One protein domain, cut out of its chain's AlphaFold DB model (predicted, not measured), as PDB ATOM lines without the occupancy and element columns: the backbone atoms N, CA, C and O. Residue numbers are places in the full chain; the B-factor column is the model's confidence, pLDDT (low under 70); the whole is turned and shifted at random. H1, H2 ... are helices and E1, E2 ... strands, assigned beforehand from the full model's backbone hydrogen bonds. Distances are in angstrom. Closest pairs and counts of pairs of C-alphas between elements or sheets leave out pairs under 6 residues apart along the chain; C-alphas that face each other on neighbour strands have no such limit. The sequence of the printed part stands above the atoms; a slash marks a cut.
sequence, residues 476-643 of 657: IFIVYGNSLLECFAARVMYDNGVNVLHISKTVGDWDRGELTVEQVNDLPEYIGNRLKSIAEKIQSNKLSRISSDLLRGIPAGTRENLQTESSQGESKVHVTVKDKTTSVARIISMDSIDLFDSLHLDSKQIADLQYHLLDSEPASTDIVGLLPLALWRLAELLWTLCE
ATOM      1  N   ILE A 476     157.113 210.682 192.966       93.94
ATOM      2  CA  ILE A 476     157.952 211.195 191.883       93.94
ATOM      3  C   ILE A 476     159.289 210.467 191.839       93.94
ATOM      4  O   ILE A 476     159.906 210.179 192.861       93.94
ATOM      5  N   PHE A 477     159.755 210.186 190.632       96.00
ATOM      6  CA  PHE A 477     161.083 209.649 190.398       96.00
ATOM      7  C   PHE A 477     162.059 210.783 190.129       96.00
ATOM      8  O   PHE A 477     161.740 211.732 189.413       96.00
ATOM      9  N   ILE A 478     163.268 210.665 190.654       96.31
ATOM     10  CA  ILE A 478     164.350 211.592 190.347       96.31
ATOM     11  C   ILE A 478     165.319 210.883 189.425       96.31
ATOM     12  O   ILE A 478     165.769 209.787 189.734       96.31
ATOM     13  N   VAL A 479     165.667 211.519 188.313       97.00
ATOM     14  CA  VAL A 479     166.818 211.110 187.509       97.00
ATOM     15  C   VAL A 479     167.934 212.112 187.743       97.00
ATOM     16  O   VAL A 479     167.781 213.302 187.458       97.00
ATOM     17  N   TYR A 480     169.038 211.624 188.300       94.12
ATOM     18  CA  TYR A 480     170.147 212.432 188.769       94.12
ATOM     19  C   TYR A 480     171.398 212.214 187.918       94.12
ATOM     20  O   TYR A 480     171.974 211.132 187.941       94.12
ATOM     21  N   GLY A 481     171.830 213.253 187.199       90.94
ATOM     22  CA  GLY A 481     173.011 213.214 186.330       90.94
ATOM     23  C   GLY A 481     172.766 213.798 184.939       90.94
ATOM     24  O   GLY A 481     171.655 214.205 184.611       90.94
ATOM     25  N   ASN A 482     173.827 213.913 184.138       89.00
ATOM     26  CA  ASN A 482     173.798 214.596 182.832       89.00
ATOM     27  C   ASN A 482     174.259 213.701 181.670       89.00
ATOM     28  O   ASN A 482     174.367 214.175 180.536       89.00
ATOM     29  N   SER A 483     174.560 212.425 181.934       89.50
ATOM     30  CA  SER A 483     174.995 211.498 180.889       89.50
ATOM     31  C   SER A 483     173.869 211.229 179.887       89.50
ATOM     32  O   SER A 483     172.683 211.436 180.172       89.50
ATOM     33  N   LEU A 484     174.230 210.724 178.704       92.25
ATOM     34  CA  LEU A 484     173.243 210.298 177.711       92.25
ATOM     35  C   LEU A 484     172.285 209.241 178.280       92.25
ATOM     36  O   LEU A 484     171.088 209.326 178.022       92.25
ATOM     37  N   LEU A 485     172.786 208.288 179.075       93.56
ATOM     38  CA  LEU A 485     171.980 207.223 179.683       93.56
ATOM     39  C   LEU A 485     170.894 207.788 180.601       93.56
ATOM     40  O   LEU A 485     169.722 207.454 180.445       93.56
ATOM     41  N   GLU A 486     171.268 208.681 181.515       94.75
ATOM     42  CA  GLU A 486     170.338 209.298 182.467       94.75
ATOM     43  C   GLU A 486     169.323 210.186 181.740       94.75
ATOM     44  O   GLU A 486     168.118 210.081 181.969       94.75
ATOM     45  N   CYS A 487     169.774 211.007 180.789       96.31
ATOM     46  CA  CYS A 487     168.878 211.877 180.025       96.31
ATOM     47  C   CYS A 487     167.885 211.071 179.173       96.31
ATOM     48  O   CYS A 487     166.710 211.438 179.071       96.31
ATOM     49  N   PHE A 488     168.325 209.954 178.586       97.50
ATOM     50  CA  PHE A 488     167.449 209.059 177.832       97.50
ATOM     51  C   PHE A 488     166.476 208.322 178.760       97.50
ATOM     52  O   PHE A 488     165.288 208.240 178.444       97.50
ATOM     53  N   ALA A 489     166.931 207.851 179.924       97.88
ATOM     54  CA  ALA A 489     166.070 207.238 180.933       97.88
ATOM     55  C   ALA A 489     164.960 208.204 181.383       97.88
ATOM     56  O   ALA A 489     163.779 207.870 181.276       97.88
ATOM     57  N   ALA A 490     165.315 209.438 181.764       98.25
ATOM     58  CA  ALA A 490     164.353 210.485 182.116       98.25
ATOM     59  C   ALA A 490     163.346 210.743 180.986       98.25
ATOM     60  O   ALA A 490     162.142 210.876 181.221       98.25
ATOM     61  N   ARG A 491     163.827 210.769 179.737       97.75
ATOM     62  CA  ARG A 491     162.983 210.950 178.555       97.75
ATOM     63  C   ARG A 491     161.984 209.811 178.371       97.75
ATOM     64  O   ARG A 491     160.806 210.093 178.159       97.75
ATOM     65  N   VAL A 492     162.423 208.555 178.472       97.69
ATOM     66  CA  VAL A 492     161.551 207.372 178.360       97.69
ATOM     67  C   VAL A 492     160.503 207.362 179.471       97.69
ATOM     68  O   VAL A 492     159.328 207.130 179.187       97.69
ATOM     69  N   MET A 493     160.889 207.692 180.705       97.62
ATOM     70  CA  MET A 493     159.958 207.840 181.829       97.62
ATOM     71  C   MET A 493     158.887 208.897 181.528       97.62
ATOM     72  O   MET A 493     157.690 208.606 181.561       97.62
ATOM     73  N   TYR A 494     159.304 210.107 181.147       97.06
ATOM     74  CA  TYR A 494     158.386 211.216 180.891       97.06
ATOM     75  C   TYR A 494     157.486 210.984 179.657       97.06
ATOM     76  O   TYR A 494     156.307 211.361 179.662       97.06
ATOM     77  N   ASP A 495     158.005 210.329 178.609       96.50
ATOM     78  CA  ASP A 495     157.228 209.904 177.431       96.50
ATOM     79  C   ASP A 495     156.098 208.947 177.810       96.50
ATOM     80  O   ASP A 495     154.978 209.116 177.336       96.50
ATOM     81  N   ASN A 496     156.370 207.990 178.700       95.69
ATOM     82  CA  ASN A 496     155.396 207.000 179.164       95.69
ATOM     83  C   ASN A 496     154.506 207.509 180.314       95.69
ATOM     84  O   ASN A 496     153.716 206.743 180.861       95.69
ATOM     85  N   GLY A 497     154.584 208.798 180.665       94.69
ATOM     86  CA  GLY A 497     153.714 209.415 181.671       94.69
ATOM     87  C   GLY A 497     154.103 209.104 183.115       94.69
ATOM     88  O   GLY A 497     153.282 209.285 184.012       94.69
ATOM     89  N   VAL A 498     155.335 208.648 183.354       95.19
ATOM     90  CA  VAL A 498     155.890 208.520 184.705       95.19
ATOM     91  C   VAL A 498     156.182 209.917 185.250       95.19
ATOM     92  O   VAL A 498     156.723 210.771 184.539       95.19
ATOM     93  N   ASN A 499     155.829 210.153 186.514       94.38
ATOM     94  CA  ASN A 499     156.141 211.405 187.195       94.38
ATOM     95  C   ASN A 499     157.645 211.476 187.476       94.38
ATOM     96  O   ASN A 499     158.144 210.758 188.342       94.38
ATOM     97  N   VAL A 500     158.373 212.307 186.733       95.75
ATOM     98  CA  VAL A 500     159.836 212.370 186.800       95.75
ATOM     99  C   VAL A 500     160.340 213.807 186.903       95.75
ATOM    100  O   VAL A 500     159.838 214.709 186.229       95.75
ATOM    101  N   LEU A 501     161.356 213.996 187.742       96.31
ATOM    102  CA  LEU A 501     162.126 215.221 187.909       96.31
ATOM    103  C   LEU A 501     163.588 214.953 187.549       96.31
ATOM    104  O   LEU A 501     164.185 213.987 188.020       96.31
ATOM    105  N   HIS A 502     164.180 215.822 186.741       96.75
ATOM    106  CA  HIS A 502     165.614 215.794 186.466       96.75
ATOM    107  C   HIS A 502     166.375 216.685 187.453       96.75
ATOM    108  O   HIS A 502     165.979 217.826 187.692       96.75
ATOM    109  N   ILE A 503     167.477 216.182 188.010       94.50
ATOM    110  CA  ILE A 503     168.434 216.976 188.788       94.50
ATOM    111  C   ILE A 503     169.814 216.805 188.147       94.50
ATOM    112  O   ILE A 503     170.295 215.692 187.944       94.50
ATOM    113  N   SER A 504     170.469 217.917 187.822       89.31
ATOM    114  CA  SER A 504     171.800 217.889 187.206       89.31
ATOM    115  C   SER A 504     172.891 217.618 188.246       89.31
ATOM    116  O   SER A 504     172.882 218.213 189.327       89.31
ATOM    117  N   LYS A 505     173.879 216.781 187.904       83.62
ATOM    118  CA  LYS A 505     175.162 216.723 188.630       83.62
ATOM    119  C   LYS A 505     175.965 217.997 188.339       83.62
ATOM    120  O   LYS A 505     175.884 218.529 187.227       83.62
ATOM    121  N   THR A 506     176.735 218.498 189.306       68.69
ATOM    122  CA  THR A 506     177.743 219.539 189.046       68.69
ATOM    123  C   THR A 506     178.690 219.055 187.946       68.69
ATOM    124  O   THR A 506     178.950 217.858 187.832       68.69
ATOM    125  N   VAL A 507     179.126 219.980 187.084       55.31
ATOM    126  CA  VAL A 507     179.860 219.690 185.840       55.31
ATOM    127  C   VAL A 507     181.131 218.890 186.140       55.31
ATOM    128  O   VAL A 507     182.161 219.450 186.497       55.31
ATOM    129  N   GLY A 508     181.040 217.570 186.005       55.09
ATOM    130  CA  GLY A 508     182.179 216.686 185.796       55.09
ATOM    131  C   GLY A 508     182.386 216.485 184.298       55.09
ATOM    132  O   GLY A 508     181.524 216.826 183.485       55.09
ATOM    133  N   ASP A 509     183.543 215.952 183.930       51.50
ATOM    134  CA  ASP A 509     184.052 215.813 182.558       51.50
ATOM    135  C   ASP A 509     183.327 214.710 181.744       51.50
ATOM    136  O   ASP A 509     183.927 214.013 180.932       51.50
ATOM    137  N   TRP A 510     182.021 214.521 181.968       57.41
ATOM    138  CA  TRP A 510     181.196 213.450 181.391       57.41
ATOM    139  C   TRP A 510     180.887 213.650 179.893       57.41
ATOM    140  O   TRP A 510     180.119 212.886 179.311       57.41
ATOM    141  N   ASP A 511     181.426 214.705 179.273       58.47
ATOM    142  CA  ASP A 511     180.935 215.245 178.007       58.47
ATOM    143  C   ASP A 511     182.042 215.779 177.078       58.47
ATOM    144  O   ASP A 511     182.249 216.983 176.925       58.47
ATOM    145  N   ARG A 512     182.736 214.865 176.392       62.59
ATOM    146  CA  ARG A 512     183.522 215.202 175.185       62.59
ATOM    147  C   ARG A 512     183.315 214.232 174.020       62.59
ATOM    148  O   ARG A 512     184.083 214.257 173.062       62.59
ATOM    149  N   GLY A 513     182.305 213.368 174.106       82.12
ATOM    150  CA  GLY A 513     182.009 212.371 173.082       82.12
ATOM    151  C   GLY A 513     181.115 212.910 171.967       82.12
ATOM    152  O   GLY A 513     180.291 213.807 172.171       82.12
ATOM    153  N   GLU A 514     181.241 212.310 170.791       91.38
ATOM    154  CA  GLU A 514     180.308 212.488 169.682       91.38
ATOM    155  C   GLU A 514     179.676 211.141 169.342       91.38
ATOM    156  O   GLU A 514     180.337 210.105 169.396       91.38
ATOM    157  N   LEU A 515     178.392 211.164 168.995       93.38
ATOM    158  CA  LEU A 515     177.676 210.012 168.475       93.38
ATOM    159  C   LEU A 515     178.258 209.633 167.109       93.38
ATOM    160  O   LEU A 515     178.207 210.434 166.169       93.38
ATOM    161  N   THR A 516     178.785 208.417 166.985       93.38
ATOM    162  CA  THR A 516     179.313 207.911 165.714       93.38
ATOM    163  C   THR A 516     178.248 207.147 164.926       93.38
ATOM    164  O   THR A 516     177.263 206.651 165.472       93.38
ATOM    165  N   VAL A 517     178.443 207.036 163.609       91.00
ATOM    166  CA  VAL A 517     177.552 206.251 162.734       91.00
ATOM    167  C   VAL A 517     177.597 204.761 163.087       91.00
ATOM    168  O   VAL A 517     176.566 204.100 163.041       91.00
ATOM    169  N   GLU A 518     178.770 204.247 163.462       92.88
ATOM    170  CA  GLU A 518     178.960 202.860 163.900       92.88
ATOM    171  C   GLU A 518     178.127 202.561 165.152       92.88
ATOM    172  O   GLU A 518     177.281 201.673 165.117       92.88
ATOM    173  N   GLN A 519     178.227 203.410 166.184       93.00
ATOM    174  CA  GLN A 519     177.415 203.280 167.399       93.00
ATOM    175  C   GLN A 519     175.909 203.295 167.104       93.00
ATOM    176  O   GLN A 519     175.155 202.526 167.690       93.00
ATOM    177  N   VAL A 520     175.443 204.161 166.198       92.12
ATOM    178  CA  VAL A 520     174.020 204.210 165.816       92.12
ATOM    179  C   VAL A 520     173.570 202.924 165.122       92.12
ATOM    180  O   VAL A 520     172.444 202.489 165.353       92.12
ATOM    181  N   ASN A 521     174.421 202.333 164.282       92.69
ATOM    182  CA  ASN A 521     174.105 201.116 163.533       92.69
ATOM    183  C   ASN A 521     174.135 199.853 164.407       92.69
ATOM    184  O   ASN A 521     173.402 198.911 164.118       92.69
ATOM    185  N   ASP A 522     174.949 199.847 165.464       94.62
ATOM    186  CA  ASP A 522     175.031 198.738 166.422       94.62
ATOM    187  C   ASP A 522     173.885 198.754 167.448       94.62
ATOM    188  O   ASP A 522     173.595 197.747 168.101       94.62
ATOM    189  N   LEU A 523     173.198 199.892 167.588       95.75
ATOM    190  CA  LEU A 523     172.041 200.027 168.464       95.75
ATOM    191  C   LEU A 523     170.774 199.396 167.862       95.75
ATOM    192  O   LEU A 523     170.542 199.462 166.653       95.75
ATOM    193  N   PRO A 524     169.858 198.892 168.710       95.25
ATOM    194  CA  PRO A 524     168.502 198.578 168.283       95.25
ATOM    195  C   PRO A 524     167.832 199.774 167.593       95.25
ATOM    196  O   PRO A 524     167.945 200.913 168.060       95.25
ATOM    197  N   GLU A 525     167.067 199.510 166.528       93.69
ATOM    198  CA  GLU A 525     166.461 200.545 165.672       93.69
ATOM    199  C   GLU A 525     165.678 201.609 166.460       93.69
ATOM    200  O   GLU A 525     165.744 202.795 166.143       93.69
ATOM    201  N   TYR A 526     164.962 201.213 167.519       91.62
ATOM    202  CA  TYR A 526     164.155 202.124 168.340       91.62
ATOM    203  C   TYR A 526     164.986 203.139 169.153       91.62
ATOM    204  O   TYR A 526     164.466 204.199 169.504       91.62
ATOM    205  N   ILE A 527     166.270 202.864 169.417       96.06
ATOM    206  CA  ILE A 527     167.212 203.812 170.040       96.06
ATOM    207  C   ILE A 527     167.969 204.565 168.946       96.06
ATOM    208  O   ILE A 527     167.972 205.799 168.941       96.06
ATOM    209  N   GLY A 528     168.577 203.833 168.007       96.19
ATOM    210  CA  GLY A 528     169.435 204.396 166.963       96.19
ATOM    211  C   GLY A 528     168.710 205.434 166.105       96.19
ATOM    212  O   GLY A 528     169.185 206.564 165.966       96.19
ATOM    213  N   ASN A 529     167.502 205.115 165.625       94.88
ATOM    214  CA  ASN A 529     166.705 206.039 164.811       94.88
ATOM    215  C   ASN A 529     166.320 207.305 165.588       94.88
ATOM    216  O   ASN A 529     166.314 208.402 165.023       94.88
ATOM    217  N   ARG A 530     166.040 207.179 166.893       95.12
ATOM    218  CA  ARG A 530     165.697 208.323 167.743       95.12
ATOM    219  C   ARG A 530     166.892 209.258 167.913       95.12
ATOM    220  O   ARG A 530     166.747 210.459 167.691       95.12
ATOM    221  N   LEU A 531     168.058 208.719 168.271       96.50
ATOM    222  CA  LEU A 531     169.285 209.506 168.439       96.50
ATOM    223  C   LEU A 531     169.696 210.187 167.132       96.50
ATOM    224  O   LEU A 531     169.965 211.387 167.132       96.50
ATOM    225  N   LYS A 532     169.653 209.454 166.015       96.25
ATOM    226  CA  LYS A 532     169.926 209.990 164.678       96.25
ATOM    227  C   LYS A 532     168.985 211.143 164.325       96.25
ATOM    228  O   LYS A 532     169.449 212.222 163.965       96.25
ATOM    229  N   SER A 533     167.675 210.957 164.504       95.38
ATOM    230  CA  SER A 533     166.679 211.994 164.205       95.38
ATOM    231  C   SER A 533     166.843 213.245 165.080       95.38
ATOM    232  O   SER A 533     166.554 214.356 164.629       95.38
ATOM    233  N   ILE A 534     167.284 213.091 166.334       95.94
ATOM    234  CA  ILE A 534     167.617 214.222 167.212       95.94
ATOM    235  C   ILE A 534     168.870 214.933 166.693       95.94
ATOM    236  O   ILE A 534     168.816 216.141 166.465       95.94
ATOM    237  N   ALA A 535     169.959 214.195 166.457       96.12
ATOM    238  CA  ALA A 535     171.243 214.731 166.004       96.12
ATOM    239  C   ALA A 535     171.119 215.521 164.688       96.12
ATOM    240  O   ALA A 535     171.617 216.644 164.588       96.12
ATOM    241  N   GLU A 536     170.378 214.983 163.715       95.44
ATOM    242  CA  GLU A 536     170.068 215.651 162.445       95.44
ATOM    243  C   GLU A 536     169.304 216.960 162.666       95.44
ATOM    244  O   GLU A 536     169.622 217.989 162.065       95.44
ATOM    245  N   LYS A 537     168.315 216.957 163.569       93.50
ATOM    246  CA  LYS A 537     167.490 218.139 163.825       93.50
ATOM    247  C   LYS A 537     168.255 219.261 164.516       93.50
ATOM    248  O   LYS A 537     168.038 220.427 164.186       93.50
ATOM    249  N   ILE A 538     169.094 218.923 165.490       95.19
ATOM    250  CA  ILE A 538     169.907 219.905 166.221       95.19
ATOM    251  C   ILE A 538     171.220 220.232 165.493       95.19
ATOM    252  O   ILE A 538     171.982 221.067 165.976       95.19
ATOM    253  N   GLN A 539     171.481 219.574 164.355       96.12
ATOM    254  CA  GLN A 539     172.692 219.711 163.541       96.12
ATOM    255  C   GLN A 539     173.975 219.511 164.362       96.12
ATOM    256  O   GLN A 539     174.918 220.300 164.294       96.12
ATOM    257  N   SER A 540     173.992 218.477 165.208       95.06
ATOM    258  CA  SER A 540     175.121 218.184 166.089       95.06
ATOM    259  C   SER A 540     175.115 216.737 166.568       95.06
ATOM    260  O   SER A 540     174.120 216.276 167.118       95.06
ATOM    261  N   ASN A 541     176.281 216.093 166.501       94.81
ATOM    262  CA  ASN A 541     176.508 214.754 167.050       94.81
ATOM    263  C   ASN A 541     177.053 214.771 168.489       94.81
ATOM    264  O   ASN A 541     177.214 213.716 169.089       94.81
ATOM    265  N   LYS A 542     177.337 215.949 169.065       93.75
ATOM    266  CA  LYS A 542     177.816 216.060 170.452       93.75
ATOM    267  C   LYS A 542     176.818 215.461 171.436       93.75
ATOM    268  O   LYS A 542     175.653 215.873 171.442       93.75
ATOM    269  N   LEU A 543     177.293 214.557 172.293       92.38
ATOM    270  CA  LEU A 543     176.434 213.840 173.231       92.38
ATOM    271  C   LEU A 543     175.710 214.786 174.197       92.38
ATOM    272  O   LEU A 543     174.498 214.647 174.331       92.38
ATOM    273  N   SER A 544     176.347 215.824 174.755       91.25
ATOM    274  CA  SER A 544     175.634 216.826 175.573       91.25
ATOM    275  C   SER A 544     174.476 217.509 174.885       91.25
ATOM    276  O   SER A 544     173.459 217.783 175.519       91.25
ATOM    277  N   ARG A 545     174.621 217.845 173.603       93.94
ATOM    278  CA  ARG A 545     173.559 218.542 172.873       93.94
ATOM    279  C   ARG A 545     172.365 217.618 172.657       93.94
ATOM    280  O   ARG A 545     171.231 218.063 172.803       93.94
ATOM    281  N   ILE A 546     172.622 216.338 172.390       95.50
ATOM    282  CA  ILE A 546     171.584 215.304 172.301       95.50
ATOM    283  C   ILE A 546     170.930 215.086 173.674       95.50
ATOM    284  O   ILE A 546     169.705 215.125 173.776       95.50
ATOM    285  N   SER A 547     171.722 214.939 174.740       94.62
ATOM    286  CA  SER A 547     171.246 214.824 176.125       94.62
ATOM    287  C   SER A 547     170.357 216.002 176.533       94.62
ATOM    288  O   SER A 547     169.265 215.809 177.062       94.62
ATOM    289  N   SER A 548     170.772 217.230 176.216       94.12
ATOM    290  CA  SER A 548     169.992 218.440 176.484       94.12
ATOM    291  C   SER A 548     168.655 218.451 175.732       94.12
ATOM    292  O   SER A 548     167.627 218.814 176.310       94.12
ATOM    293  N   ASP A 549     168.627 217.998 174.474       95.56
ATOM    294  CA  ASP A 549     167.381 217.890 173.707       95.56
ATOM    295  C   ASP A 549     166.435 216.805 174.261       95.56
ATOM    296  O   ASP A 549     165.212 216.996 174.282       95.56
ATOM    297  N   LEU A 550     166.973 215.695 174.781       96.69
ATOM    298  CA  LEU A 550     166.186 214.662 175.466       96.69
ATOM    299  C   LEU A 550     165.484 215.229 176.709       96.69
ATOM    300  O   LEU A 550     164.295 214.977 176.906       96.69
ATOM    301  N   LEU A 551     166.160 216.077 177.488       96.50
ATOM    302  CA  LEU A 551     165.596 216.690 178.697       96.50
ATOM    303  C   LEU A 551     164.530 217.766 178.426       96.50
ATOM    304  O   LEU A 551     163.844 218.213 179.349       96.50
ATOM    305  N   ARG A 552     164.331 218.185 177.171       94.38
ATOM    306  CA  ARG A 552     163.377 219.247 176.831       94.38
ATOM    307  C   ARG A 552     161.957 218.931 177.324       94.38
ATOM    308  O   ARG A 552     161.331 217.953 176.907       94.38
ATOM    309  N   GLY A 553     161.425 219.832 178.150       93.31
ATOM    310  CA  GLY A 553     160.070 219.761 178.708       93.31
ATOM    311  C   GLY A 553     159.936 218.882 179.954       93.31
ATOM    312  O   GLY A 553     158.866 218.884 180.558       93.31
ATOM    313  N   ILE A 554     160.992 218.166 180.353       96.19
ATOM    314  CA  ILE A 554     161.020 217.430 181.618       96.19
ATOM    315  C   ILE A 554     161.165 218.449 182.761       96.19
ATOM    316  O   ILE A 554     161.990 219.360 182.647       96.19
ATOM    317  N   PRO A 555     160.370 218.353 183.845       95.38
ATOM    318  CA  PRO A 555     160.578 219.170 185.036       95.38
ATOM    319  C   PRO A 555     162.011 219.029 185.567       95.38
ATOM    320  O   PRO A 555     162.529 217.917 185.655       95.38
ATOM    321  N   ALA A 556     162.633 220.145 185.950       94.50
ATOM    322  CA  ALA A 556     163.983 220.176 186.509       94.50
ATOM    323  C   ALA A 556     163.979 220.763 187.926       94.50
ATOM    324  O   ALA A 556     163.170 221.645 188.230       94.50
ATOM    325  N   GLY A 557     164.889 220.278 188.768       92.12
ATOM    326  CA  GLY A 557     165.118 220.753 190.130       92.12
ATOM    327  C   GLY A 557     166.604 220.802 190.488       92.12
ATOM    328  O   GLY A 557     167.481 220.492 189.680       92.12
ATOM    329  N   THR A 558     166.880 221.200 191.722       90.69
ATOM    330  CA  THR A 558     168.204 221.264 192.340       90.69
ATOM    331  C   THR A 558     168.239 220.387 193.590       90.69
ATOM    332  O   THR A 558     167.207 219.920 194.074       90.69
ATOM    333  N   ARG A 559     169.438 220.177 194.145       87.88
ATOM    334  CA  ARG A 559     169.614 219.426 195.400       87.88
ATOM    335  C   ARG A 559     168.812 220.034 196.557       87.88
ATOM    336  O   ARG A 559     168.259 219.306 197.364       87.88
ATOM    337  N   GLU A 560     168.694 221.360 196.579       88.38
ATOM    338  CA  GLU A 560     167.964 222.127 197.600       88.38
ATOM    339  C   GLU A 560     166.451 221.869 197.586       88.38
ATOM    340  O   GLU A 560     165.764 222.162 198.563       88.38
ATOM    341  N   ASN A 561     165.910 221.320 196.491       90.38
ATOM    342  CA  ASN A 561     164.503 220.935 196.452       90.38
ATOM    343  C   ASN A 561     164.213 219.682 197.289       90.38
ATOM    344  O   ASN A 561     163.036 219.425 197.549       90.38
ATOM    345  N   LEU A 562     165.234 218.907 197.674       91.31
ATOM    346  CA  LEU A 562     165.078 217.669 198.430       91.31
ATOM    347  C   LEU A 562     165.084 217.925 199.931       91.31
ATOM    348  O   LEU A 562     165.909 218.674 200.450       91.31
ATOM    349  N   GLN A 563     164.153 217.283 200.624       89.88
ATOM    350  CA  GLN A 563     163.987 217.383 202.067       89.88
ATOM    351  C   GLN A 563     163.651 216.006 202.631       89.88
ATOM    352  O   GLN A 563     162.937 215.229 201.998       89.88
ATOM    353  N   THR A 564     164.147 215.718 203.829       88.81
ATOM    354  CA  THR A 564     163.827 214.488 204.557       88.81
ATOM    355  C   THR A 564     162.843 214.819 205.671       88.81
ATOM    356  O   THR A 564     163.113 215.692 206.495       88.81
ATOM    357  N   GLU A 565     161.717 214.114 205.712       85.12
ATOM    358  CA  GLU A 565     160.794 214.131 206.842       85.12
ATOM    359  C   GLU A 565     160.942 212.815 207.611       85.12
ATOM    360  O   GLU A 565     160.802 211.736 207.037       85.12
ATOM    361  N   SER A 566     161.253 212.895 208.906       79.94
ATOM    362  CA  SER A 566     161.418 211.719 209.766       79.94
ATOM    363  C   SER A 566     160.273 211.629 210.772       79.94
ATOM    364  O   SER A 566     160.060 212.550 211.560       79.94
ATOM    365  N   SER A 567     159.567 210.498 210.790       72.94
ATOM    366  CA  SER A 567     158.497 210.212 211.749       72.94
ATOM    367  C   SER A 567     158.571 208.759 212.215       72.94
ATOM    368  O   SER A 567     158.696 207.847 211.409       72.94
ATOM    369  N   GLN A 568     158.524 208.537 213.533       68.38
ATOM    370  CA  GLN A 568     158.484 207.202 214.161       68.38
ATOM    371  C   GLN A 568     159.560 206.198 213.679       68.38
ATOM    372  O   GLN A 568     159.347 204.991 213.727       68.38
ATOM    373  N   GLY A 569     160.739 206.680 213.268       67.25
ATOM    374  CA  GLY A 569     161.853 205.837 212.806       67.25
ATOM    375  C   GLY A 569     161.874 205.562 211.298       67.25
ATOM    376  O   GLY A 569     162.824 204.948 210.819       67.25
ATOM    377  N   GLU A 570     160.891 206.060 210.546       70.50
ATOM    378  CA  GLU A 570     160.898 206.071 209.084       70.50
ATOM    379  C   GLU A 570     161.236 207.478 208.577       70.50
ATOM    380  O   GLU A 570     160.647 208.472 209.008       70.50
ATOM    381  N   SER A 571     162.208 207.565 207.668       80.31
ATOM    382  CA  SER A 571     162.566 208.801 206.970       80.31
ATOM    383  C   SER A 571     162.055 208.718 205.538       80.31
ATOM    384  O   SER A 571     162.457 207.824 204.793       80.31
ATOM    385  N   LYS A 572     161.183 209.649 205.145       87.25
ATOM    386  CA  LYS A 572     160.690 209.769 203.773       87.25
ATOM    387  C   LYS A 572     161.331 210.979 203.109       87.25
ATOM    388  O   LYS A 572     161.367 212.070 203.676       87.25
ATOM    389  N   VAL A 573     161.861 210.781 201.906       91.56
ATOM    390  CA  VAL A 573     162.406 211.879 201.107       91.56
ATOM    391  C   VAL A 573     161.290 212.485 200.275       91.56
ATOM    392  O   VAL A 573     160.541 211.783 199.596       91.56
ATOM    393  N   HIS A 574     161.213 213.804 200.306       92.81
ATOM    394  CA  HIS A 574     160.283 214.598 199.533       92.81
ATOM    395  C   HIS A 574     161.040 215.569 198.640       92.81
ATOM    396  O   HIS A 574     162.159 215.986 198.940       92.81
ATOM    397  N   VAL A 575     160.398 215.965 197.548       92.81
ATOM    398  CA  VAL A 575     160.859 217.063 196.711       92.81
ATOM    399  C   VAL A 575     159.793 218.144 196.637       92.81
ATOM    400  O   VAL A 575     158.614 217.848 196.430       92.81
ATOM    401  N   THR A 576     160.208 219.397 196.807       91.56
ATOM    402  CA  THR A 576     159.320 220.560 196.736       91.56
ATOM    403  C   THR A 576     159.629 221.375 195.489       91.56
ATOM    404  O   THR A 576     160.690 221.990 195.375       91.56
ATOM    405  N   VAL A 577     158.682 221.394 194.547       86.94
ATOM    406  CA  VAL A 577     158.774 222.152 193.291       86.94
ATOM    407  C   VAL A 577     157.499 222.972 193.116       86.94
ATOM    408  O   VAL A 577     156.406 222.413 193.089       86.94
ATOM    409  N   LYS A 578     157.634 224.300 192.962       84.88
ATOM    410  CA  LYS A 578     156.502 225.243 192.806       84.88
ATOM    411  C   LYS A 578     155.428 225.063 193.894       84.88
ATOM    412  O   LYS A 578     154.258 224.872 193.578       84.88
ATOM    413  N   ASP A 579     155.861 225.053 195.155       83.88
ATOM    414  CA  ASP A 579     155.014 224.909 196.353       83.88
ATOM    415  C   ASP A 579     154.238 223.585 196.459       83.88
ATOM    416  O   ASP A 579     153.373 223.428 197.320       83.88
ATOM    417  N   LYS A 580     154.561 222.601 195.611       86.62
ATOM    418  CA  LYS A 580     154.049 221.239 195.714       86.62
ATOM    419  C   LYS A 580     155.145 220.317 196.234       86.62
ATOM    420  O   LYS A 580     156.146 220.095 195.551       86.62
ATOM    421  N   THR A 581     154.920 219.757 197.414       90.88
ATOM    422  CA  THR A 581     155.754 218.707 198.006       90.88
ATOM    423  C   THR A 581     155.246 217.342 197.554       90.88
ATOM    424  O   THR A 581     154.044 217.085 197.545       90.88
ATOM    425  N   THR A 582     156.136 216.467 197.093       91.81
ATOM    426  CA  THR A 582     155.793 215.126 196.590       91.81
ATOM    427  C   THR A 582     156.821 214.116 197.082       91.81
ATOM    428  O   THR A 582     158.007 214.428 197.144       91.81
ATOM    429  N   SER A 583     156.362 212.926 197.466       93.06
ATOM    430  CA  SER A 583     157.224 211.838 197.941       93.06
ATOM    431  C   SER A 583     158.123 211.318 196.825       93.06
ATOM    432  O   SER A 583     157.649 211.121 195.707       93.06
ATOM    433  N   VAL A 584     159.397 211.061 197.109       93.56
ATOM    434  CA  VAL A 584     160.330 210.485 196.136       93.56
ATOM    435  C   VAL A 584     160.236 208.961 196.167       93.56
ATOM    436  O   VAL A 584     160.515 208.345 197.191       93.56
ATOM    437  N   ALA A 585     159.887 208.356 195.029       93.50
ATOM    438  CA  ALA A 585     159.843 206.904 194.868       93.50
ATOM    439  C   ALA A 585     161.258 206.317 194.789       93.50
ATOM    440  O   ALA A 585     161.609 205.412 195.540       93.50
ATOM    441  N   ARG A 586     162.077 206.823 193.858       94.31
ATOM    442  CA  ARG A 586     163.472 206.409 193.640       94.31
ATOM    443  C   ARG A 586     164.315 207.559 193.103       94.31
ATOM    444  O   ARG A 586     163.805 208.412 192.372       94.31
ATOM    445  N   ILE A 587     165.611 207.526 193.406       95.12
ATOM    446  CA  ILE A 587     166.650 208.344 192.774       95.12
ATOM    447  C   ILE A 587     167.475 207.442 191.853       95.12
ATOM    448  O   ILE A 587     168.179 206.543 192.305       95.12
ATOM    449  N   ILE A 588     167.368 207.693 190.553       95.56
ATOM    450  CA  ILE A 588     167.984 206.921 189.477       95.56
ATOM    451  C   ILE A 588     169.235 207.652 188.985       95.56
ATOM    452  O   ILE A 588     169.154 208.825 188.621       95.56
ATOM    453  N   SER A 589     170.378 206.971 188.927       92.56
ATOM    454  CA  SER A 589     171.634 207.517 188.383       92.56
ATOM    455  C   SER A 589     172.472 206.416 187.726       92.56
ATOM    456  O   SER A 589     172.195 205.230 187.901       92.56
ATOM    457  N   MET A 590     173.477 206.779 186.931       86.62
ATOM    458  CA  MET A 590     174.412 205.811 186.347       86.62
ATOM    459  C   MET A 590     175.458 205.319 187.361       86.62
ATOM    460  O   MET A 590     175.839 204.153 187.317       86.62
ATOM    461  N   ASP A 591     175.903 206.192 188.261       78.38
ATOM    462  CA  ASP A 591     177.018 205.971 189.189       78.38
ATOM    463  C   ASP A 591     176.667 206.481 190.603       78.38
ATOM    464  O   ASP A 591     175.487 206.630 190.944       78.38
ATOM    465  N   SER A 592     177.677 206.674 191.459       73.94
ATOM    466  CA  SER A 592     177.492 207.107 192.849       73.94
ATOM    467  C   SER A 592     176.670 208.402 192.981       73.94
ATOM    468  O   SER A 592     176.770 209.352 192.195       73.94
ATOM    469  N   ILE A 593     175.801 208.433 193.993       76.50
ATOM    470  CA  ILE A 593     174.855 209.527 194.230       76.50
ATOM    471  C   ILE A 593     175.314 210.312 195.461       76.50
ATOM    472  O   ILE A 593     175.064 209.921 196.595       76.50
ATOM    473  N   ASP A 594     175.934 211.465 195.230       78.19
ATOM    474  CA  ASP A 594     176.358 212.409 196.276       78.19
ATOM    475  C   ASP A 594     175.203 213.280 196.823       78.19
ATOM    476  O   ASP A 594     175.414 214.173 197.639       78.19
ATOM    477  N   LEU A 595     173.955 213.043 196.389       80.06
ATOM    478  CA  LEU A 595     172.772 213.717 196.950       80.06
ATOM    479  C   LEU A 595     172.525 213.321 198.411       80.06
ATOM    480  O   LEU A 595     172.029 214.133 199.193       80.06
ATOM    481  N   PHE A 596     172.859 212.081 198.773       82.62
ATOM    482  CA  PHE A 596     172.508 211.499 200.067       82.62
ATOM    483  C   PHE A 596     173.232 212.144 201.248       82.62
ATOM    484  O   PHE A 596     172.667 212.184 202.342       82.62
ATOM    485  N   ASP A 597     174.408 212.734 201.017       79.94
ATOM    486  CA  ASP A 597     175.200 213.426 202.042       79.94
ATOM    487  C   ASP A 597     174.398 214.532 202.745       79.94
ATOM    488  O   ASP A 597     174.581 214.795 203.933       79.94
ATOM    489  N   SER A 598     173.465 215.153 202.017       77.81
ATOM    490  CA  SER A 598     172.603 216.233 202.512       77.81
ATOM    491  C   SER A 598     171.257 215.772 203.088       77.81
ATOM    492  O   SER A 598     170.521 216.590 203.634       77.81
ATOM    493  N   LEU A 599     170.922 214.480 202.979       83.00
ATOM    494  CA  LEU A 599     169.600 213.941 203.333       83.00
ATOM    495  C   LEU A 599     169.563 213.205 204.678       83.00
ATOM    496  O   LEU A 599     168.478 212.837 205.126       83.00
ATOM    497  N   HIS A 600     170.720 213.018 205.328       83.12
ATOM    498  CA  HIS A 600     170.851 212.385 206.648       83.12
ATOM    499  C   HIS A 600     170.161 211.009 206.758       83.12
ATOM    500  O   HIS A 600     169.557 210.687 207.780       83.12
ATOM    501  N   LEU A 601     170.246 210.201 205.697       85.75
ATOM    502  CA  LEU A 601     169.661 208.861 205.628       85.75
ATOM    503  C   LEU A 601     170.653 207.791 206.101       85.75
ATOM    504  O   LEU A 601     171.864 207.928 205.917       85.75
ATOM    505  N   ASP A 602     170.140 206.701 206.666       87.38
ATOM    506  CA  ASP A 602     170.945 205.511 206.942       87.38
ATOM    507  C   ASP A 602     171.190 204.666 205.674       87.38
ATOM    508  O   ASP A 602     170.586 204.870 204.619       87.38
ATOM    509  N   SER A 603     172.090 203.684 205.763       86.12
ATOM    510  CA  SER A 603     172.464 202.842 204.619       86.12
ATOM    511  C   SER A 603     171.307 202.034 204.025       86.12
ATOM    512  O   SER A 603     171.317 201.765 202.826       86.12
ATOM    513  N   LYS A 604     170.318 201.636 204.835       86.75
ATOM    514  CA  LYS A 604     169.159 200.877 204.356       86.75
ATOM    515  C   LYS A 604     168.204 201.800 203.600       86.75
ATOM    516  O   LYS A 604     167.794 201.470 202.496       86.75
ATOM    517  N   GLN A 605     167.928 202.980 204.151       87.75
ATOM    518  CA  GLN A 605     167.115 204.019 203.516       87.75
ATOM    519  C   GLN A 605     167.713 204.466 202.177       87.75
ATOM    520  O   GLN A 605     166.988 204.639 201.199       87.75
ATOM    521  N   ILE A 606     169.042 204.602 202.109       88.88
ATOM    522  CA  ILE A 606     169.749 204.884 200.855       88.88
ATOM    523  C   ILE A 606     169.554 203.737 199.860       88.88
ATOM    524  O   ILE A 606     169.205 204.000 198.713       88.88
ATOM    525  N   ALA A 607     169.735 202.482 200.283       87.44
ATOM    526  CA  ALA A 607     169.567 201.316 199.414       87.44
ATOM    527  C   ALA A 607     168.138 201.190 198.857       87.44
ATOM    528  O   ALA A 607     167.972 200.839 197.690       87.44
ATOM    529  N   ASP A 608     167.126 201.519 199.660       87.50
ATOM    530  CA  ASP A 608     165.723 201.497 199.242       87.50
ATOM    531  C   ASP A 608     165.388 202.639 198.265       87.50
ATOM    532  O   ASP A 608     164.528 202.472 197.399       87.50
ATOM    533  N   LEU A 609     166.061 203.794 198.374       90.56
ATOM    534  CA  LEU A 609     165.803 204.963 197.529       90.56
ATOM    535  C   LEU A 609     166.629 204.971 196.237       90.56
ATOM    536  O   LEU A 609     166.150 205.448 195.206       90.56
ATOM    537  N   GLN A 610     167.867 204.483 196.272       92.81
ATOM    538  CA  GLN A 610     168.780 204.544 195.136       92.81
ATOM    539  C   GLN A 610     168.513 203.438 194.114       92.81
ATOM    540  O   GLN A 610     168.236 202.291 194.455       92.81
ATOM    541  N   TYR A 611     168.668 203.770 192.837       94.12
ATOM    542  CA  TYR A 611     168.694 202.785 191.768       94.12
ATOM    543  C   TYR A 611     169.761 203.140 190.738       94.12
ATOM    544  O   TYR A 611     169.716 204.199 190.110       94.12
ATOM    545  N   HIS A 612     170.715 202.239 190.535       92.50
ATOM    546  CA  HIS A 612     171.724 202.406 189.496       92.50
ATOM    547  C   HIS A 612     171.207 201.850 188.176       92.50
ATOM    548  O   HIS A 612     170.679 200.744 188.151       92.50
ATOM    549  N   LEU A 613     171.390 202.576 187.070       91.62
ATOM    550  CA  LEU A 613     171.043 202.092 185.726       91.62
ATOM    551  C   LEU A 613     171.970 200.968 185.242       91.62
ATOM    552  O   LEU A 613     171.578 200.203 184.363       91.62
ATOM    553  N   LEU A 614     173.143 200.804 185.858       87.94
ATOM    554  CA  LEU A 614     174.128 199.755 185.574       87.94
ATOM    555  C   LEU A 614     174.484 198.981 186.861       87.94
ATOM    556  O   LEU A 614     174.329 199.514 187.957       87.94
ATOM    557  N   ASP A 615     174.923 197.723 186.741       78.88
ATOM    558  CA  ASP A 615     175.305 196.882 187.899       78.88
ATOM    559  C   ASP A 615     176.637 197.311 188.541       78.88
ATOM    560  O   ASP A 615     176.876 197.071 189.722       78.88
ATOM    561  N   SER A 616     177.511 197.946 187.764       69.25
ATOM    562  CA  SER A 616     178.795 198.483 188.205       69.25
ATOM    563  C   SER A 616     179.073 199.793 187.480       69.25
ATOM    564  O   SER A 616     178.549 200.011 186.383       69.25
ATOM    565  N   GLU A 617     179.946 200.634 188.041       67.19
ATOM    566  CA  GLU A 617     180.467 201.776 187.287       67.19
ATOM    567  C   GLU A 617     181.082 201.276 185.967       67.19
ATOM    568  O   GLU A 617     181.792 200.259 185.958       67.19
ATOM    569  N   PRO A 618     180.757 201.910 184.827       61.69
ATOM    570  CA  PRO A 618     181.178 201.403 183.536       61.69
ATOM    571  C   PRO A 618     182.703 201.472 183.417       61.69
ATOM    572  O   PRO A 618     183.300 202.542 183.419       61.69
ATOM    573  N   ALA A 619     183.341 200.309 183.254       52.62
ATOM    574  CA  ALA A 619     184.766 200.219 182.927       52.62
ATOM    575  C   ALA A 619     185.078 200.729 181.501       52.62
ATOM    576  O   ALA A 619     186.235 200.985 181.170       52.62
ATOM    577  N   SER A 620     184.046 200.838 180.654       60.06
ATOM    578  CA  SER A 620     184.102 201.284 179.258       60.06
ATOM    579  C   SER A 620     183.668 202.744 179.122       60.06
ATOM    580  O   SER A 620     182.703 203.173 179.749       60.06
ATOM    581  N   THR A 621     184.326 203.487 178.232       65.31
ATOM    582  CA  THR A 621     183.922 204.842 177.831       65.31
ATOM    583  C   THR A 621     182.742 204.864 176.845       65.31
ATOM    584  O   THR A 621     182.231 205.944 176.545       65.31
ATOM    585  N   ASP A 622     182.277 203.711 176.341       83.50
ATOM    586  CA  ASP A 622     181.155 203.636 175.393       83.50
ATOM    587  C   ASP A 622     179.783 203.675 176.088       83.50
ATOM    588  O   ASP A 622     179.077 202.676 176.221       83.50
ATOM    589  N   ILE A 623     179.387 204.871 176.520       86.19
ATOM    590  CA  ILE A 623     178.074 205.145 177.127       86.19
ATOM    591  C   ILE A 623     176.922 204.834 176.152       86.19
ATOM    592  O   ILE A 623     175.826 204.472 176.585       86.19
ATOM    593  N   VAL A 624     177.146 204.969 174.840       91.44
ATOM    594  CA  VAL A 624     176.106 204.774 173.821       91.44
ATOM    595  C   VAL A 624     175.736 203.296 173.715       91.44
ATOM    596  O   VAL A 624     174.549 202.970 173.783       91.44
ATOM    597  N   GLY A 625     176.725 202.399 173.645       91.75
ATOM    598  CA  GLY A 625     176.507 200.949 173.589       91.75
ATOM    599  C   GLY A 625     175.789 200.362 174.815       91.75
ATOM    600  O   GLY A 625     175.184 199.296 174.726       91.75
ATOM    601  N   LEU A 626     175.779 201.074 175.948       92.31
ATOM    602  CA  LEU A 626     175.109 200.651 177.186       92.31
ATOM    603  C   LEU A 626     173.610 200.995 177.241       92.31
ATOM    604  O   LEU A 626     172.903 200.493 178.120       92.31
ATOM    605  N   LEU A 627     173.095 201.812 176.311       94.75
ATOM    606  CA  LEU A 627     171.687 202.236 176.291       94.75
ATOM    607  C   LEU A 627     170.688 201.067 176.319       94.75
ATOM    608  O   LEU A 627     169.755 201.134 177.121       94.75
ATOM    609  N   PRO A 628     170.835 199.997 175.511       95.38
ATOM    610  CA  PRO A 628     169.877 198.893 175.526       95.38
ATOM    611  C   PRO A 628     169.764 198.236 176.905       95.38
ATOM    612  O   PRO A 628     168.654 198.013 177.384       95.38
ATOM    613  N   LEU A 629     170.900 197.984 177.564       93.88
ATOM    614  CA  LEU A 629     170.945 197.375 178.893       93.88
ATOM    615  C   LEU A 629     170.301 198.285 179.947       93.88
ATOM    616  O   LEU A 629     169.437 197.840 180.702       93.88
ATOM    617  N   ALA A 630     170.676 199.567 179.968       95.06
ATOM    618  CA  ALA A 630     170.143 200.532 180.927       95.06
ATOM    619  C   ALA A 630     168.625 200.720 180.787       95.06
ATOM    620  O   ALA A 630     167.916 200.842 181.786       95.06
ATOM    621  N   LEU A 631     168.105 200.714 179.556       96.62
ATOM    622  CA  LEU A 631     166.670 200.847 179.298       96.62
ATOM    623  C   LEU A 631     165.877 199.600 179.708       96.62
ATOM    624  O   LEU A 631     164.741 199.739 180.157       96.62
ATOM    625  N   TRP A 632     166.471 198.408 179.619       95.88
ATOM    626  CA  TRP A 632     165.876 197.189 180.174       95.88
ATOM    627  C   TRP A 632     165.845 197.200 181.702       95.88
ATOM    628  O   TRP A 632     164.800 196.907 182.278       95.88
ATOM    629  N   ARG A 633     166.930 197.621 182.364       95.00
ATOM    630  CA  ARG A 633     166.957 197.772 183.833       95.00
ATOM    631  C   ARG A 633     165.954 198.831 184.307       95.00
ATOM    632  O   ARG A 633     165.202 198.607 185.250       95.00
ATOM    633  N   LEU A 634     165.834 199.945 183.582       96.44
ATOM    634  CA  LEU A 634     164.775 200.928 183.824       96.44
ATOM    635  C   LEU A 634     163.372 200.313 183.691       96.44
ATOM    636  O   LEU A 634     162.513 200.572 184.532       96.44
ATOM    637  N   ALA A 635     163.124 199.519 182.646       95.44
ATOM    638  CA  ALA A 635     161.838 198.854 182.456       95.44
ATOM    639  C   ALA A 635     161.525 197.863 183.589       95.44
ATOM    640  O   ALA A 635     160.403 197.864 184.086       95.44
ATOM    641  N   GLU A 636     162.512 197.078 184.034       94.06
ATOM    642  CA  GLU A 636     162.411 196.181 185.196       94.06
ATOM    643  C   GLU A 636     162.023 196.942 186.469       94.06
ATOM    644  O   GLU A 636     161.048 196.580 187.133       94.06
ATOM    645  N   LEU A 637     162.728 198.038 186.777       93.38
ATOM    646  CA  LEU A 637     162.409 198.890 187.923       93.38
ATOM    647  C   LEU A 637     160.965 199.389 187.854       93.38
ATOM    648  O   LEU A 637     160.201 199.239 188.805       93.38
ATOM    649  N   LEU A 638     160.585 199.993 186.728       93.62
ATOM    650  CA  LEU A 638     159.260 200.583 186.581       93.62
ATOM    651  C   LEU A 638     158.157 199.537 186.657       93.62
ATOM    652  O   LEU A 638     157.119 199.819 187.244       93.62
ATOM    653  N   TRP A 639     158.380 198.340 186.117       91.31
ATOM    654  CA  TRP A 639     157.415 197.253 186.211       91.31
ATOM    655  C   TRP A 639     157.151 196.864 187.662       91.31
ATOM    656  O   TRP A 639     156.000 196.836 188.080       91.31
ATOM    657  N   THR A 640     158.207 196.647 188.449       88.19
ATOM    658  CA  THR A 640     158.062 196.246 189.860       88.19
ATOM    659  C   THR A 640     157.369 197.299 190.725       88.19
ATOM    660  O   THR A 640     156.722 196.948 191.706       88.19
ATOM    661  N   LEU A 641     157.483 198.583 190.367       88.31
ATOM    662  CA  LEU A 641     156.909 199.690 191.136       88.31
ATOM    663  C   LEU A 641     155.541 200.163 190.632       88.31
ATOM    664  O   LEU A 641     154.785 200.740 191.406       88.31
ATOM    665  N   CYS A 642     155.236 199.995 189.343       85.38
ATOM    666  CA  CYS A 642     154.027 200.554 188.725       85.38
ATOM    667  C   CYS A 642     152.969 199.502 188.386       85.38
ATOM    668  O   CYS A 642     151.835 199.881 188.084       85.38
ATOM    669  N   GLU A 643     153.315 198.213 188.375       80.88
ATOM    670  CA  GLU A 643     152.339 197.151 188.146       80.88
ATOM    671  C   GLU A 643     151.244 197.186 189.220       80.88
ATOM    672  O   GLU A 643     151.500 197.374 190.406       80.88
TER     673      GLU A 643
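This is residues 476 to 643 of the 657 residues of the protein "Photolyase/cryptochrome alpha/beta domain-containing protein" of Candidatus Poseidoniales archaeon (UniProt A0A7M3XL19). An elongated body has a small parallel sheet of E1, E2, the later part of E5 and E6 in its middle, with an antiparallel meander, E3 E4 E5, reaching out at one end and a helical hairpin, H2 and H3, at the other. E5 bends and belongs to both parts of the strongly twisted sheet; H1 covers the parallel part, H4 and H6 pack on H1, H4 links it to the hairpin end, and H5 sits beside the strands. The printed part has 168 residues with six named helices and six named strands, in the order E1 H1 E2 H2 H3 H4 E3 E4 E5 H5 E6 H6, of mixed class, helices and strands. The sheet is branched at E5 and has both parallel and antiparallel pairs. The whole is compact, with a radius of gyration of the C-alphas of 16.3 A, and spans 55 by 34 by 32 A.

E1 is residues 476 to 480, from C-alpha 476 at (157.952, 211.195, 191.883). H1, residues 484 to 495, is 16.0 A long, and E2 is residues 500 to 503. H2 is residues 517 to 522, H3 residues 525 to 538, 19.7 A, and H4 residues 543 to 550. E3 is residues 562 to 567, 16.6 A, E4 residues 570 to 577, 22.6 A, and E5 residues 580 to 589, 23.5 A, with C-alpha 580 at (154.049, 221.239, 195.714). H5 is residues 603 to 609, E6 residues 610 to 612, and H6 residues 627 to 642, 21.7 A, ending at C-alpha 642 at (154.027, 200.554, 188.725).

E1 has E2 on one side and E5 on the other, both parallel to it; N 501 and O 477 are 2.8 A apart, and N 588 and O 478 are 2.8 A apart. E1, H1 and E2 form a strand-helix-strand unit, two parallel neighbour strands with a helix between, with a right-handed crossover. H1 is on the sheet at a height of 8.8 A, over E1 and only just not over E2, on which 2 of its 12 C-alphas fall; it runs along the strands, at 13 degrees to E1 on the local plane. H1 touches H4 the same way at a shallow tilt of 9 degrees, closest at the C-alphas of Leu 484 and Ser 547, 5.2 A. H3 touches H4 about perpendicular, at 83 degrees, closest at the C-alphas of Ala 535 and Ile 546, 6.3 A. H2 and H3 are a hairpin; the C-alphas of Val 520 and Gly 528, the closest, are 4.7 A apart. E3, E4 and E5 are a meander, each strand the antiparallel neighbour of the one before; N 572 and O 565 are 2.8 A apart, and N 582 and O 575 are 2.9 A apart. E5 bends by 71 degrees at residue 585, pairing with E4 over residues 580 to 583 and with E1 over 584 to 588. E5, H5 and E6 form another strand-helix-strand unit; E5 and E6 are parallel, with N 611 and O 587 2.9 A apart. H5 stands at the sheet's level. H6 only grazes the sheet, with its residues 630 to 641; its residues 627 to 634 alone touch residues 485 to 489 of H1, at a steep tilt of 40 degrees, closest at the C-alphas of Leu 485 and Leu 627, 6.0 A. In H1, H2, H4, H5 and H6 every O i to N i+4 pair is within hydrogen-bond range; in H3, 9 of 10 are.

The two C-alphas farthest apart, those of Val 517 and Gln 568, are 54.9 A apart. The printed part has no cut. The links E2 to H2, H4 to E3, E5 to H5 and E6 to H6 are long; in that from H4 to E3, residues 556 to 557 pair in parallel with residues 502 to 503 of E2. The mean pLDDT of the printed part is 88.5, with residues 506 to 512, 568 to 569 and 616 to 621 under 70.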